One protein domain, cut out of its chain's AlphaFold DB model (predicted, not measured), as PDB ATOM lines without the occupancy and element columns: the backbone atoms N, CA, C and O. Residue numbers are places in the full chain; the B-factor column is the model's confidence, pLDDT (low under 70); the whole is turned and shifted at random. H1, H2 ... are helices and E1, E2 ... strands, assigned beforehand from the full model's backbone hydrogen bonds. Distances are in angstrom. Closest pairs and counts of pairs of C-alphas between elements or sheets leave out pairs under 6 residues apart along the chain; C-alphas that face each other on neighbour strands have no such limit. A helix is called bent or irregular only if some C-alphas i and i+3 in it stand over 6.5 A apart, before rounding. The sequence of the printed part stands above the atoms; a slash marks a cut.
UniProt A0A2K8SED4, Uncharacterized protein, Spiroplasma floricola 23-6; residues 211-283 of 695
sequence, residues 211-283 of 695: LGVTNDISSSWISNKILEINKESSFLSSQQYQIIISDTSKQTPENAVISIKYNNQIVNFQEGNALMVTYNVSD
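AT A GLANCE: This is residues 211 to 283 of the 695 residues of an uncharacterized protein of Spiroplasma floricola 23-6 (UniProt A0A2K8SED4). A strongly twisted sheet of four strands curls like part of a barrel round one helix, H1, and a second, irregular helix, H2, makes a corner with H1 and only grazes the sheet. H1 on one face of the sheet gives two layers, a sheet and a helix. The printed part has 73 residues with two named helices and four named strands, in the order E1 H1 H2 E2 E3 E4; the sheet is mixed, in the order E1 E4 E3 E2, and the class is mixed, helices and strands. The whole is compact, with a radius of gyration of the C-alphas of 12.1 A and spans of 35 by 25 by 19 A.

HOW THE PARTS SIT: E1, residues 211 to 214, is an edge strand and the parallel neighbour of E4, residues 275 to 281, with directions at 30 degrees; N 211 and O 278 are 2.8 A apart, within hydrogen-bond range. H1, residues 219 to 229, is on the sheet, which curls round it. The closest C-alphas of H1 and E1 are those of Lys 225 and Leu 211, 6.1 A apart. H2, residues 231 to 237, touches H1 only at the corner, the closest C-alphas being those of Leu 227 and Ser 234, 5.8 A apart; the two run opposite ways at a shallow tilt of 33 degrees, only just short of steep. H2 only grazes the sheet, with residues 235 to 237. E2, residues 241 to 245, is the other edge strand; its closest C-alpha to H1 is that of Ile 243, 5.5 A from that of Ser 223. E2, E3, residues 255 to 262, and E4 form a meander, each strand the antiparallel neighbour of the one before. In the hairpin E2 and E3, at 152 degrees, N 261 and O 242 are 2.8 A apart; in the hairpin E3 and E4, at 135 degrees, N 258 and O 275 are 2.8 A apart, both within hydrogen-bond range. The pairing is staggered: E3 pairs with E4 over residues 255 to 258 and with E2 over 258 to 262. E1 and E2 are apart. Within hydrogen-bond range are 6 of 7 O i to N i+4 pairs in H1 and 0 of 3 in H2, where 3 of 4 O i to N i+3 pairs are.

IN THESE COORDINATES: E1 begins at C-alpha 211, (-16.307, -49.311, -7.462). H1 measures 15.7 A from first to last C-alpha. H2 is irregular, with C-alphas 232 and 235 7.6 A apart. E2 measures 13.4 A and E3 23.1 A, ending at C-alpha 262, (-20.576, -36.736, 10.866). E4 measures 18.9 A and ends at C-alpha 281, (-9.361, -57.039, -6.759).

THE WHOLE: The two C-alphas farthest apart are those of Gln 270 and Asp 283, 37.1 A. The link E3 to E4, residues 263 to 274, is long, and its residues 265 to 266 pair antiparallel with 261 to 262 of E3. The printed part has no cut, its mean pLDDT is 92.2, and no printed residue is under 70.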
ATOM      1  N   LEU A 211     -17.517 -50.123  -7.375       96.81
ATOM      2  CA  LEU A 211     -16.307 -49.311  -7.462       96.81
ATOM      3  C   LEU A 211     -15.380 -49.750  -8.610       96.81
ATOM      4  O   LEU A 211     -14.402 -49.055  -8.904       96.81
ATOM      5  N   GLY A 212     -15.678 -50.876  -9.266       95.19
ATOM      6  CA  GLY A 212     -14.902 -51.432 -10.369       95.19
ATOM      7  C   GLY A 212     -13.650 -52.204  -9.936       95.19
ATOM      8  O   GLY A 212     -13.551 -52.732  -8.828       95.19
ATOM      9  N   VAL A 213     -12.685 -52.311 -10.856       93.88
ATOM     10  CA  VAL A 213     -11.438 -53.070 -10.660       93.88
ATOM     11  C   VAL A 213     -10.415 -52.250  -9.868       93.88
ATOM     12  O   VAL A 213     -10.234 -51.063 -10.137       93.88
ATOM     13  N   THR A 214      -9.715 -52.881  -8.922       94.56
ATOM     14  CA  THR A 214      -8.734 -52.200  -8.068       94.56
ATOM     15  C   THR A 214      -7.560 -53.077  -7.635       94.56
ATOM     16  O   THR A 214      -7.650 -54.302  -7.578       94.56
ATOM     17  N   ASN A 215      -6.465 -52.415  -7.261       92.75
ATOM     18  CA  ASN A 215      -5.324 -52.997  -6.543       92.75
ATOM     19  C   ASN A 215      -5.149 -52.371  -5.142       92.75
ATOM     20  O   ASN A 215      -4.163 -52.636  -4.452       92.75
ATOM     21  N   ASP A 216      -6.093 -51.527  -4.722       92.44
ATOM     22  CA  ASP A 216      -6.136 -50.872  -3.419       92.44
ATOM     23  C   ASP A 216      -7.544 -51.017  -2.831       92.44
ATOM     24  O   ASP A 216      -8.536 -50.679  -3.469       92.44
ATOM     25  N   ILE A 217      -7.621 -51.549  -1.617       93.31
ATOM     26  CA  ILE A 217      -8.867 -51.769  -0.868       93.31
ATOM     27  C   ILE A 217      -8.854 -51.009   0.464       93.31
ATOM     28  O   ILE A 217      -9.586 -51.340   1.397       93.31
ATOM     29  N   SER A 218      -7.980 -50.009   0.584       92.38
ATOM     30  CA  SER A 218      -7.920 -49.137   1.749       92.38
ATOM     31  C   SER A 218      -9.194 -48.303   1.881       92.38
ATOM     32  O   SER A 218      -9.827 -47.931   0.891       92.38
ATOM     33  N   SER A 219      -9.539 -47.931   3.116       91.56
ATOM     34  CA  SER A 219     -10.678 -47.044   3.384       91.56
ATOM     35  C   SER A 219     -10.602 -45.739   2.586       91.56
ATOM     36  O   SER A 219     -11.634 -45.246   2.148       91.56
ATOM     37  N   SER A 220      -9.390 -45.209   2.357       92.50
ATOM     38  CA  SER A 220      -9.185 -43.985   1.573       92.50
ATOM     39  C   SER A 220      -9.484 -44.181   0.089       92.50
ATOM     40  O   SER A 220     -10.042 -43.284  -0.539       92.50
ATOM     41  N   TRP A 221      -9.096 -45.318  -0.494       94.62
ATOM     42  CA  TRP A 221      -9.430 -45.607  -1.885       94.62
ATOM     43  C   TRP A 221     -10.941 -45.785  -2.044       94.62
ATOM     44  O   TRP A 221     -11.544 -45.130  -2.892       94.62
ATOM     45  N   ILE A 222     -11.558 -46.584  -1.163       95.75
ATOM     46  CA  ILE A 222     -13.005 -46.833  -1.162       95.75
ATOM     47  C   ILE A 222     -13.781 -45.517  -1.032       95.75
ATOM     48  O   ILE A 222     -14.678 -45.261  -1.834       95.75
ATOM     49  N   SER A 223     -13.416 -44.655  -0.072       94.38
ATOM     50  CA  SER A 223     -14.085 -43.366   0.150       94.38
ATOM     51  C   SER A 223     -13.971 -42.430  -1.050       94.38
ATOM     52  O   SER A 223     -14.932 -41.757  -1.406       94.38
ATOM     53  N   ASN A 224     -12.806 -42.387  -1.695       94.50
ATOM     54  CA  ASN A 224     -12.604 -41.531  -2.857       94.50
ATOM     55  C   ASN A 224     -13.376 -42.067  -4.066       94.50
ATOM     56  O   ASN A 224     -14.029 -41.296  -4.771       94.50
ATOM     57  N   LYS A 225     -13.351 -43.388  -4.280       96.31
ATOM     58  CA  LYS A 225     -13.979 -44.008  -5.445       96.31
ATOM     59  C   LYS A 225     -15.501 -43.952  -5.387       96.31
ATOM     60  O   LYS A 225     -16.124 -43.623  -6.393       96.31
ATOM     61  N   ILE A 226     -16.102 -44.188  -4.217       96.00
ATOM     62  CA  ILE A 226     -17.562 -44.104  -4.057       96.00
ATOM     63  C   ILE A 226     -18.085 -42.680  -4.318       96.00
ATOM     64  O   ILE A 226     -19.164 -42.520  -4.884       96.00
ATOM     65  N   LEU A 227     -17.311 -41.643  -3.971       94.94
ATOM     66  CA  LEU A 227     -17.653 -40.245  -4.258       94.94
ATOM     67  C   LEU A 227     -17.461 -39.880  -5.734       94.94
ATOM     68  O   LEU A 227     -18.255 -39.122  -6.286       94.94
ATOM     69  N   GLU A 228     -16.435 -40.428  -6.387       94.75
ATOM     70  CA  GLU A 228     -16.184 -40.225  -7.819       94.75
ATOM     71  C   GLU A 228     -17.362 -40.715  -8.679       94.75
ATOM     72  O   GLU A 228     -17.774 -40.029  -9.618       94.75
ATOM     73  N   ILE A 229     -17.927 -41.881  -8.338       95.50
ATOM     74  CA  ILE A 229     -19.031 -42.507  -9.087       95.50
ATOM     75  C   ILE A 229     -20.430 -42.008  -8.672       95.50
ATOM     76  O   ILE A 229     -21.399 -42.261  -9.388       95.50
ATOM     77  N   ASN A 230     -20.541 -41.290  -7.545       93.88
ATOM     78  CA  ASN A 230     -21.775 -40.661  -7.045       93.88
ATOM     79  C   ASN A 230     -21.559 -39.148  -6.866       93.88
ATOM     80  O   ASN A 230     -21.394 -38.651  -5.749       93.88
ATOM     81  N   LYS A 231     -21.543 -38.401  -7.974       90.38
ATOM     82  CA  LYS A 231     -21.169 -36.971  -7.992       90.38
ATOM     83  C   LYS A 231     -22.084 -36.093  -7.132       90.38
ATOM     84  O   LYS A 231     -21.632 -35.093  -6.569       90.38
ATOM     85  N   GLU A 232     -23.347 -36.477  -7.002       88.38
ATOM     86  CA  GLU A 232     -24.365 -35.832  -6.169       88.38
ATOM     87  C   GLU A 232     -23.992 -35.858  -4.677       88.38
ATOM     88  O   GLU A 232     -24.372 -34.962  -3.927       88.38
ATOM     89  N   SER A 233     -23.172 -36.828  -4.268       92.19
ATOM     90  CA  SER A 233     -22.707 -37.027  -2.891       92.19
ATOM     91  C   SER A 233     -21.376 -36.341  -2.587       92.19
ATOM     92  O   SER A 233     -20.816 -36.509  -1.504       92.19
ATOM     93  N   SER A 234     -20.867 -35.517  -3.508       89.38
ATOM     94  CA  SER A 234     -19.590 -34.801  -3.365       89.38
ATOM     95  C   SER A 234     -19.497 -33.906  -2.122       89.38
ATOM     96  O   SER A 234     -18.388 -33.644  -1.653       89.38
ATOM     97  N   PHE A 235     -20.617 -33.484  -1.524       90.19
ATOM     98  CA  PHE A 235     -20.638 -32.728  -0.262       90.19
ATOM     99  C   PHE A 235     -20.033 -33.498   0.929       90.19
ATOM    100  O   PHE A 235     -19.555 -32.884   1.885       90.19
ATOM    101  N   LEU A 236     -19.990 -34.833   0.859       93.00
ATOM    102  CA  LEU A 236     -19.363 -35.698   1.864       93.00
ATOM    103  C   LEU A 236     -17.826 -35.648   1.847       93.00
ATOM    104  O   LEU A 236     -17.192 -36.257   2.700       93.00
ATOM    105  N   SER A 237     -17.216 -34.917   0.910       88.19
ATOM    106  CA  SER A 237     -15.769 -34.649   0.905       88.19
ATOM    107  C   SER A 237     -15.330 -33.585   1.925       88.19
ATOM    108  O   SER A 237     -14.136 -33.312   2.059       88.19
ATOM    109  N   SER A 238     -16.271 -32.957   2.640       83.62
ATOM    110  CA  SER A 238     -15.958 -31.950   3.659       83.62
ATOM    111  C   SER A 238     -15.304 -32.568   4.903       83.62
ATOM    112  O   SER A 238     -15.537 -33.726   5.234       83.62
ATOM    113  N   GLN A 239     -14.537 -31.771   5.656       80.75
ATOM    114  CA  GLN A 239     -13.835 -32.232   6.867       80.75
ATOM    115  C   GLN A 239     -14.762 -32.763   7.978       80.75
ATOM    116  O   GLN A 239     -14.297 -33.434   8.896       80.75
ATOM    117  N   GLN A 240     -16.058 -32.446   7.920       88.25
ATOM    118  CA  GLN A 240     -17.040 -32.882   8.913       88.25
ATOM    119  C   GLN A 240     -17.523 -34.314   8.666       88.25
ATOM    120  O   GLN A 240     -17.963 -34.973   9.612       88.25
ATOM    121  N   TYR A 241     -17.451 -34.791   7.419       93.19
ATOM    122  CA  TYR A 241     -17.884 -36.127   7.035       93.19
ATOM    123  C   TYR A 241     -16.694 -37.070   6.879       93.19
ATOM    124  O   TYR A 241     -15.616 -36.687   6.431       93.19
ATOM    125  N   GLN A 242     -16.896 -38.334   7.240       93.62
ATOM    126  CA  GLN A 242     -15.936 -39.403   6.976       93.62
ATOM    127  C   GLN A 242     -16.679 -40.643   6.500       93.62
ATOM    128  O   GLN A 242     -17.599 -41.113   7.169       93.62
ATOM    129  N   ILE A 243     -16.248 -41.197   5.373       95.19
ATOM    130  CA  ILE A 243     -16.685 -42.515   4.916       95.19
ATOM    131  C   ILE A 243     -15.703 -43.529   5.490       95.19
ATOM    132  O   ILE A 243     -14.496 -43.430   5.270       95.19
ATOM    133  N   ILE A 244     -16.219 -44.482   6.256       93.88
ATOM    134  CA  ILE A 244     -15.415 -45.504   6.924       93.88
ATOM    135  C   ILE A 244     -15.889 -46.893   6.526       93.88
ATOM    136  O   ILE A 244     -17.065 -47.081   6.230       93.88
ATOM    137  N   ILE A 245     -14.990 -47.873   6.594       93.81
ATOM    138  CA  ILE A 245     -15.374 -49.285   6.610       93.81
ATOM    139  C   ILE A 245     -15.950 -49.575   8.000       93.81
ATOM    140  O   ILE A 245     -15.252 -49.425   9.004       93.81
ATOM    141  N   SER A 246     -17.233 -49.921   8.064       87.81
ATOM    142  CA  SER A 246     -17.994 -50.067   9.313       87.81
ATOM    143  C   SER A 246     -17.534 -51.260  10.140       87.81
ATOM    144  O   SER A 246     -17.606 -51.230  11.366       87.81
ATOM    145  N   ASP A 247     -17.084 -52.311   9.457       83.81
ATOM    146  CA  ASP A 247     -16.623 -53.556  10.053       83.81
ATOM    147  C   ASP A 247     -15.527 -54.161   9.171       83.81
ATOM    148  O   ASP A 247     -15.796 -54.761   8.131       83.81
ATOM    149  N   THR A 248     -14.272 -53.984   9.582       84.06
ATOM    150  CA  THR A 248     -13.110 -54.497   8.845       84.06
ATOM    151  C   THR A 248     -13.049 -56.024   8.827       84.06
ATOM    152  O   THR A 248     -12.397 -56.584   7.952       84.06
ATOM    153  N   SER A 249     -13.748 -56.719   9.735       83.19
ATOM    154  CA  SER A 249     -13.809 -58.189   9.741       83.19
ATOM    155  C   SER A 249     -14.698 -58.756   8.630       83.19
ATOM    156  O   SER A 249     -14.510 -59.896   8.205       83.19
ATOM    157  N   LYS A 250     -15.635 -57.942   8.127       84.75
ATOM    158  CA  LYS A 250     -16.546 -58.276   7.023       84.75
ATOM    159  C   LYS A 250     -16.030 -57.831   5.658       84.75
ATOM    160  O   LYS A 250     -16.733 -58.000   4.669       84.75
ATOM    161  N   GLN A 251     -14.842 -57.233   5.601       92.12
ATOM    162  CA  GLN A 251     -14.232 -56.865   4.334       92.12
ATOM    163  C   GLN A 251     -13.738 -58.122   3.609       92.12
ATOM    164  O   GLN A 251     -12.944 -58.888   4.157       92.12
ATOM    165  N   THR A 252     -14.170 -58.292   2.362       93.12
ATOM    166  CA  THR A 252     -13.739 -59.379   1.477       93.12
ATOM    167  C   THR A 252     -12.944 -58.817   0.288       93.12
ATOM    168  O   THR A 252     -12.870 -57.595   0.094       93.12
ATOM    169  N   PRO A 253     -12.321 -59.680  -0.531       92.62
ATOM    170  CA  PRO A 253     -11.713 -59.276  -1.801       92.62
ATOM    171  C   PRO A 253     -12.691 -58.669  -2.818       92.62
ATOM    172  O   PRO A 253     -12.248 -58.038  -3.773       92.62
ATOM    173  N   GLU A 254     -13.996 -58.858  -2.632       93.19
ATOM    174  CA  GLU A 254     -15.039 -58.444  -3.574       93.19
ATOM    175  C   GLU A 254     -15.964 -57.350  -3.023       93.19
ATOM    176  O   GLU A 254     -16.718 -56.737  -3.780       93.19
ATOM    177  N   ASN A 255     -15.970 -57.111  -1.709       94.88
ATOM    178  CA  ASN A 255     -16.838 -56.103  -1.109       94.88
ATOM    179  C   ASN A 255     -16.343 -55.582   0.245       94.88
ATOM    180  O   ASN A 255     -15.558 -56.215   0.952       94.88
ATOM    181  N   ALA A 256     -16.858 -54.411   0.615       95.56
ATOM    182  CA  ALA A 256     -16.734 -53.844   1.950       95.56
ATOM    183  C   ALA A 256     -18.072 -53.252   2.396       95.56
ATOM    184  O   ALA A 256     -18.886 -52.826   1.577       95.56
ATOM    185  N   VAL A 257     -18.284 -53.181   3.707       95.00
ATOM    186  CA  VAL A 257     -19.435 -52.489   4.292       95.00
ATOM    187  C   VAL A 257     -18.981 -51.122   4.786       95.00
ATOM    188  O   VAL A 257     -18.062 -51.044   5.602       95.00
ATOM    189  N   ILE A 258     -19.610 -50.055   4.295       95.81
ATOM    190  CA  ILE A 258     -19.280 -48.670   4.631       95.81
ATOM    191  C   ILE A 258     -20.379 -47.977   5.437       95.81
ATOM    192  O   ILE A 258     -21.561 -48.295   5.323       95.81
ATOM    193  N   SER A 259     -19.976 -46.980   6.221       95.00
ATOM    194  CA  SER A 259     -20.849 -46.074   6.968       95.00
ATOM    195  C   SER A 259     -20.342 -44.642   6.843       95.00
ATOM    196  O   SER A 259     -19.156 -44.404   6.604       95.00
ATOM    197  N   ILE A 260     -21.236 -43.680   7.070       94.94
ATOM    198  CA  ILE A 260     -20.887 -42.261   7.157       94.94
ATOM    199  C   ILE A 260     -20.801 -41.859   8.629       94.94
ATOM    200  O   ILE A 260     -21.698 -42.148   9.424       94.94
ATOM    201  N   LYS A 261     -19.731 -41.147   8.980       94.31
ATOM    202  CA  LYS A 261     -19.635 -40.370  10.212       94.31
ATOM    203  C   LYS A 261     -19.816 -38.889   9.915       94.31
ATOM    204  O   LYS A 261     -19.272 -38.396   8.933       94.31
ATOM    205  N   TYR A 262     -20.515 -38.192  10.800       92.75
ATOM    206  CA  TYR A 262     -20.576 -36.736  10.866       92.75
ATOM    207  C   TYR A 262     -20.049 -36.297  12.232       92.75
ATOM    208  O   TYR A 262     -20.512 -36.802  13.254       92.75
ATOM    209  N   ASN A 263     -19.044 -35.418  12.270       90.31
ATOM    210  CA  ASN A 263     -18.381 -34.990  13.512       90.31
ATOM    211  C   ASN A 263     -18.000 -36.183  14.422       90.31
ATOM    212  O   ASN A 263     -18.272 -36.196  15.621       90.31
ATOM    213  N   ASN A 264     -17.388 -37.214  13.825       88.44
ATOM    214  CA  ASN A 264     -16.981 -38.481  14.451       88.44
ATOM    215  C   ASN A 264     -18.103 -39.405  14.972       88.44
ATOM    216  O   ASN A 264     -17.789 -40.479  15.492       88.44
ATOM    217  N   GLN A 265     -19.381 -39.073  14.789       92.50
ATOM    218  CA  GLN A 265     -20.513 -39.930  15.161       92.50
ATOM    219  C   GLN A 265     -21.121 -40.607  13.933       92.50
ATOM    220  O   GLN A 265     -21.236 -39.982  12.884       92.50
ATOM    221  N   ILE A 266     -21.499 -41.887  14.048       92.69
ATOM    222  CA  ILE A 266     -22.177 -42.613  12.961       92.69
ATOM    223  C   ILE A 266     -23.527 -41.947  12.700       92.69
ATOM    224  O   ILE A 266     -24.302 -41.723  13.630       92.69
ATOM    225  N   VAL A 267     -23.799 -41.642  11.434       92.06
ATOM    226  CA  VAL A 267     -25.095 -41.109  11.020       92.06
ATOM    227  C   VAL A 267     -26.132 -42.226  11.063       92.06
ATOM    228  O   VAL A 267     -25.907 -43.307  10.515       92.06
ATOM    229  N   ASN A 268     -27.266 -41.951  11.708       90.94
ATOM    230  CA  ASN A 268     -28.381 -42.883  11.787       90.94
ATOM    231  C   ASN A 268     -29.399 -42.595  10.683       90.94
ATOM    232  O   ASN A 268     -29.947 -41.497  10.627       90.94
ATOM    233  N   PHE A 269     -29.664 -43.593   9.848       91.19
ATOM    234  CA  PHE A 269     -30.696 -43.569   8.819       91.19
ATOM    235  C   PHE A 269     -31.812 -44.550   9.183       91.19
ATOM    236  O   PHE A 269     -31.581 -45.549   9.866       91.19
ATOM    237  N   GLN A 270     -33.028 -44.286   8.707       88.94
ATOM    238  CA  GLN A 270     -34.189 -45.126   9.002       88.94
ATOM    239  C   GLN A 270     -34.045 -46.549   8.437       88.94
ATOM    240  O   GLN A 270     -34.426 -47.509   9.103       88.94
ATOM    241  N   GLU A 271     -33.502 -46.692   7.227       88.62
ATOM    242  CA  GLU A 271     -33.349 -47.986   6.543       88.62
ATOM    243  C   GLU A 271     -31.991 -48.658   6.818       88.62
ATOM    244  O   GLU A 271     -31.699 -49.717   6.270       88.62
ATOM    245  N   GLY A 272     -31.170 -48.079   7.703       85.38
ATOM    246  CA  GLY A 272     -29.903 -48.654   8.152       85.38
ATOM    247  C   GLY A 272     -28.671 -47.796   7.853       85.38
ATOM    248  O   GLY A 272     -28.629 -47.000   6.919       85.38
ATOM    249  N   ASN A 273     -27.633 -47.983   8.670       90.00
ATOM    250  CA  ASN A 273     -26.450 -47.110   8.708       90.00
ATOM    251  C   ASN A 273     -25.246 -47.677   7.947       90.00
ATOM    252  O   ASN A 273     -24.131 -47.168   8.086       90.00
ATOM    253  N   ALA A 274     -25.441 -48.777   7.229       91.88
ATOM    254  CA  ALA A 274     -24.387 -49.546   6.596       91.88
ATOM    255  C   ALA A 274     -24.775 -49.859   5.152       91.88
ATOM    256  O   ALA A 274     -25.914 -50.232   4.889       91.88
ATOM    257  N   LEU A 275     -23.818 -49.719   4.243       94.00
ATOM    258  CA  LEU A 275     -23.996 -49.965   2.821       94.00
ATOM    259  C   LEU A 275     -22.901 -50.898   2.324       94.00
ATOM    260  O   LEU A 275     -21.728 -50.676   2.609       94.00
ATOM    261  N   MET A 276     -23.269 -51.927   1.566       94.88
ATOM    262  CA  MET A 276     -22.290 -52.773   0.894       94.88
ATOM    263  C   MET A 276     -21.848 -52.114  -0.412       94.88
ATOM    264  O   MET A 276     -22.675 -51.794  -1.262       94.88
ATOM    265  N   VAL A 277     -20.541 -51.950  -0.577       96.44
ATOM    266  CA  VAL A 277     -19.911 -51.562  -1.841       96.44
ATOM    267  C   VAL A 277     -19.153 -52.750  -2.405       96.44
ATOM    268  O   VAL A 277     -18.548 -53.512  -1.650       96.44
ATOM    269  N   THR A 278     -19.188 -52.911  -3.722       96.88
ATOM    270  CA  THR A 278     -18.525 -54.011  -4.425       96.88
ATOM    271  C   THR A 278     -17.328 -53.498  -5.209       96.88
ATOM    272  O   THR A 278     -17.309 -52.363  -5.676       96.88
ATOM    273  N   TYR A 279     -16.310 -54.334  -5.351       96.19
ATOM    274  CA  TYR A 279     -15.130 -54.077  -6.169       96.19
ATOM    275  C   TYR A 279     -14.546 -55.404  -6.645       96.19
ATOM    276  O   TYR A 279     -14.908 -56.469  -6.154       96.19
ATOM    277  N   ASN A 280     -13.625 -55.358  -7.602       92.81
ATOM    278  CA  ASN A 280     -12.921 -56.547  -8.066       92.81
ATOM    279  C   ASN A 280     -11.412 -56.359  -7.907       92.81
ATOM    280  O   ASN A 280     -10.798 -55.555  -8.612       92.81
ATOM    281  N   VAL A 281     -10.809 -57.087  -6.967       94.94
ATOM    282  CA  VAL A 281      -9.361 -57.039  -6.759       94.94
ATOM    283  C   VAL A 281      -8.640 -57.801  -7.865       94.94
ATOM    284  O   VAL A 281      -8.813 -59.007  -8.008       94.94
ATOM    285  N   SER A 282      -7.780 -57.107  -8.614       93.06
ATOM    286  CA  SER A 282      -7.016 -57.710  -9.715       93.06
ATOM    287  C   SER A 282      -5.600 -58.158  -9.351       93.06
ATOM    288  O   SER A 282      -4.954 -58.809 -10.167       93.06
ATOM    289  N   ASP A 283      -5.100 -57.840  -8.157       94.75
ATOM    290  CA  ASP A 283      -3.709 -58.090  -7.757       94.75
ATOM    291  C   ASP A 283      -3.625 -58.722  -6.363       94.75
ATOM    292  O   ASP A 283      -4.212 -58.237  -5.393       94.75
TER     293      ASP A 283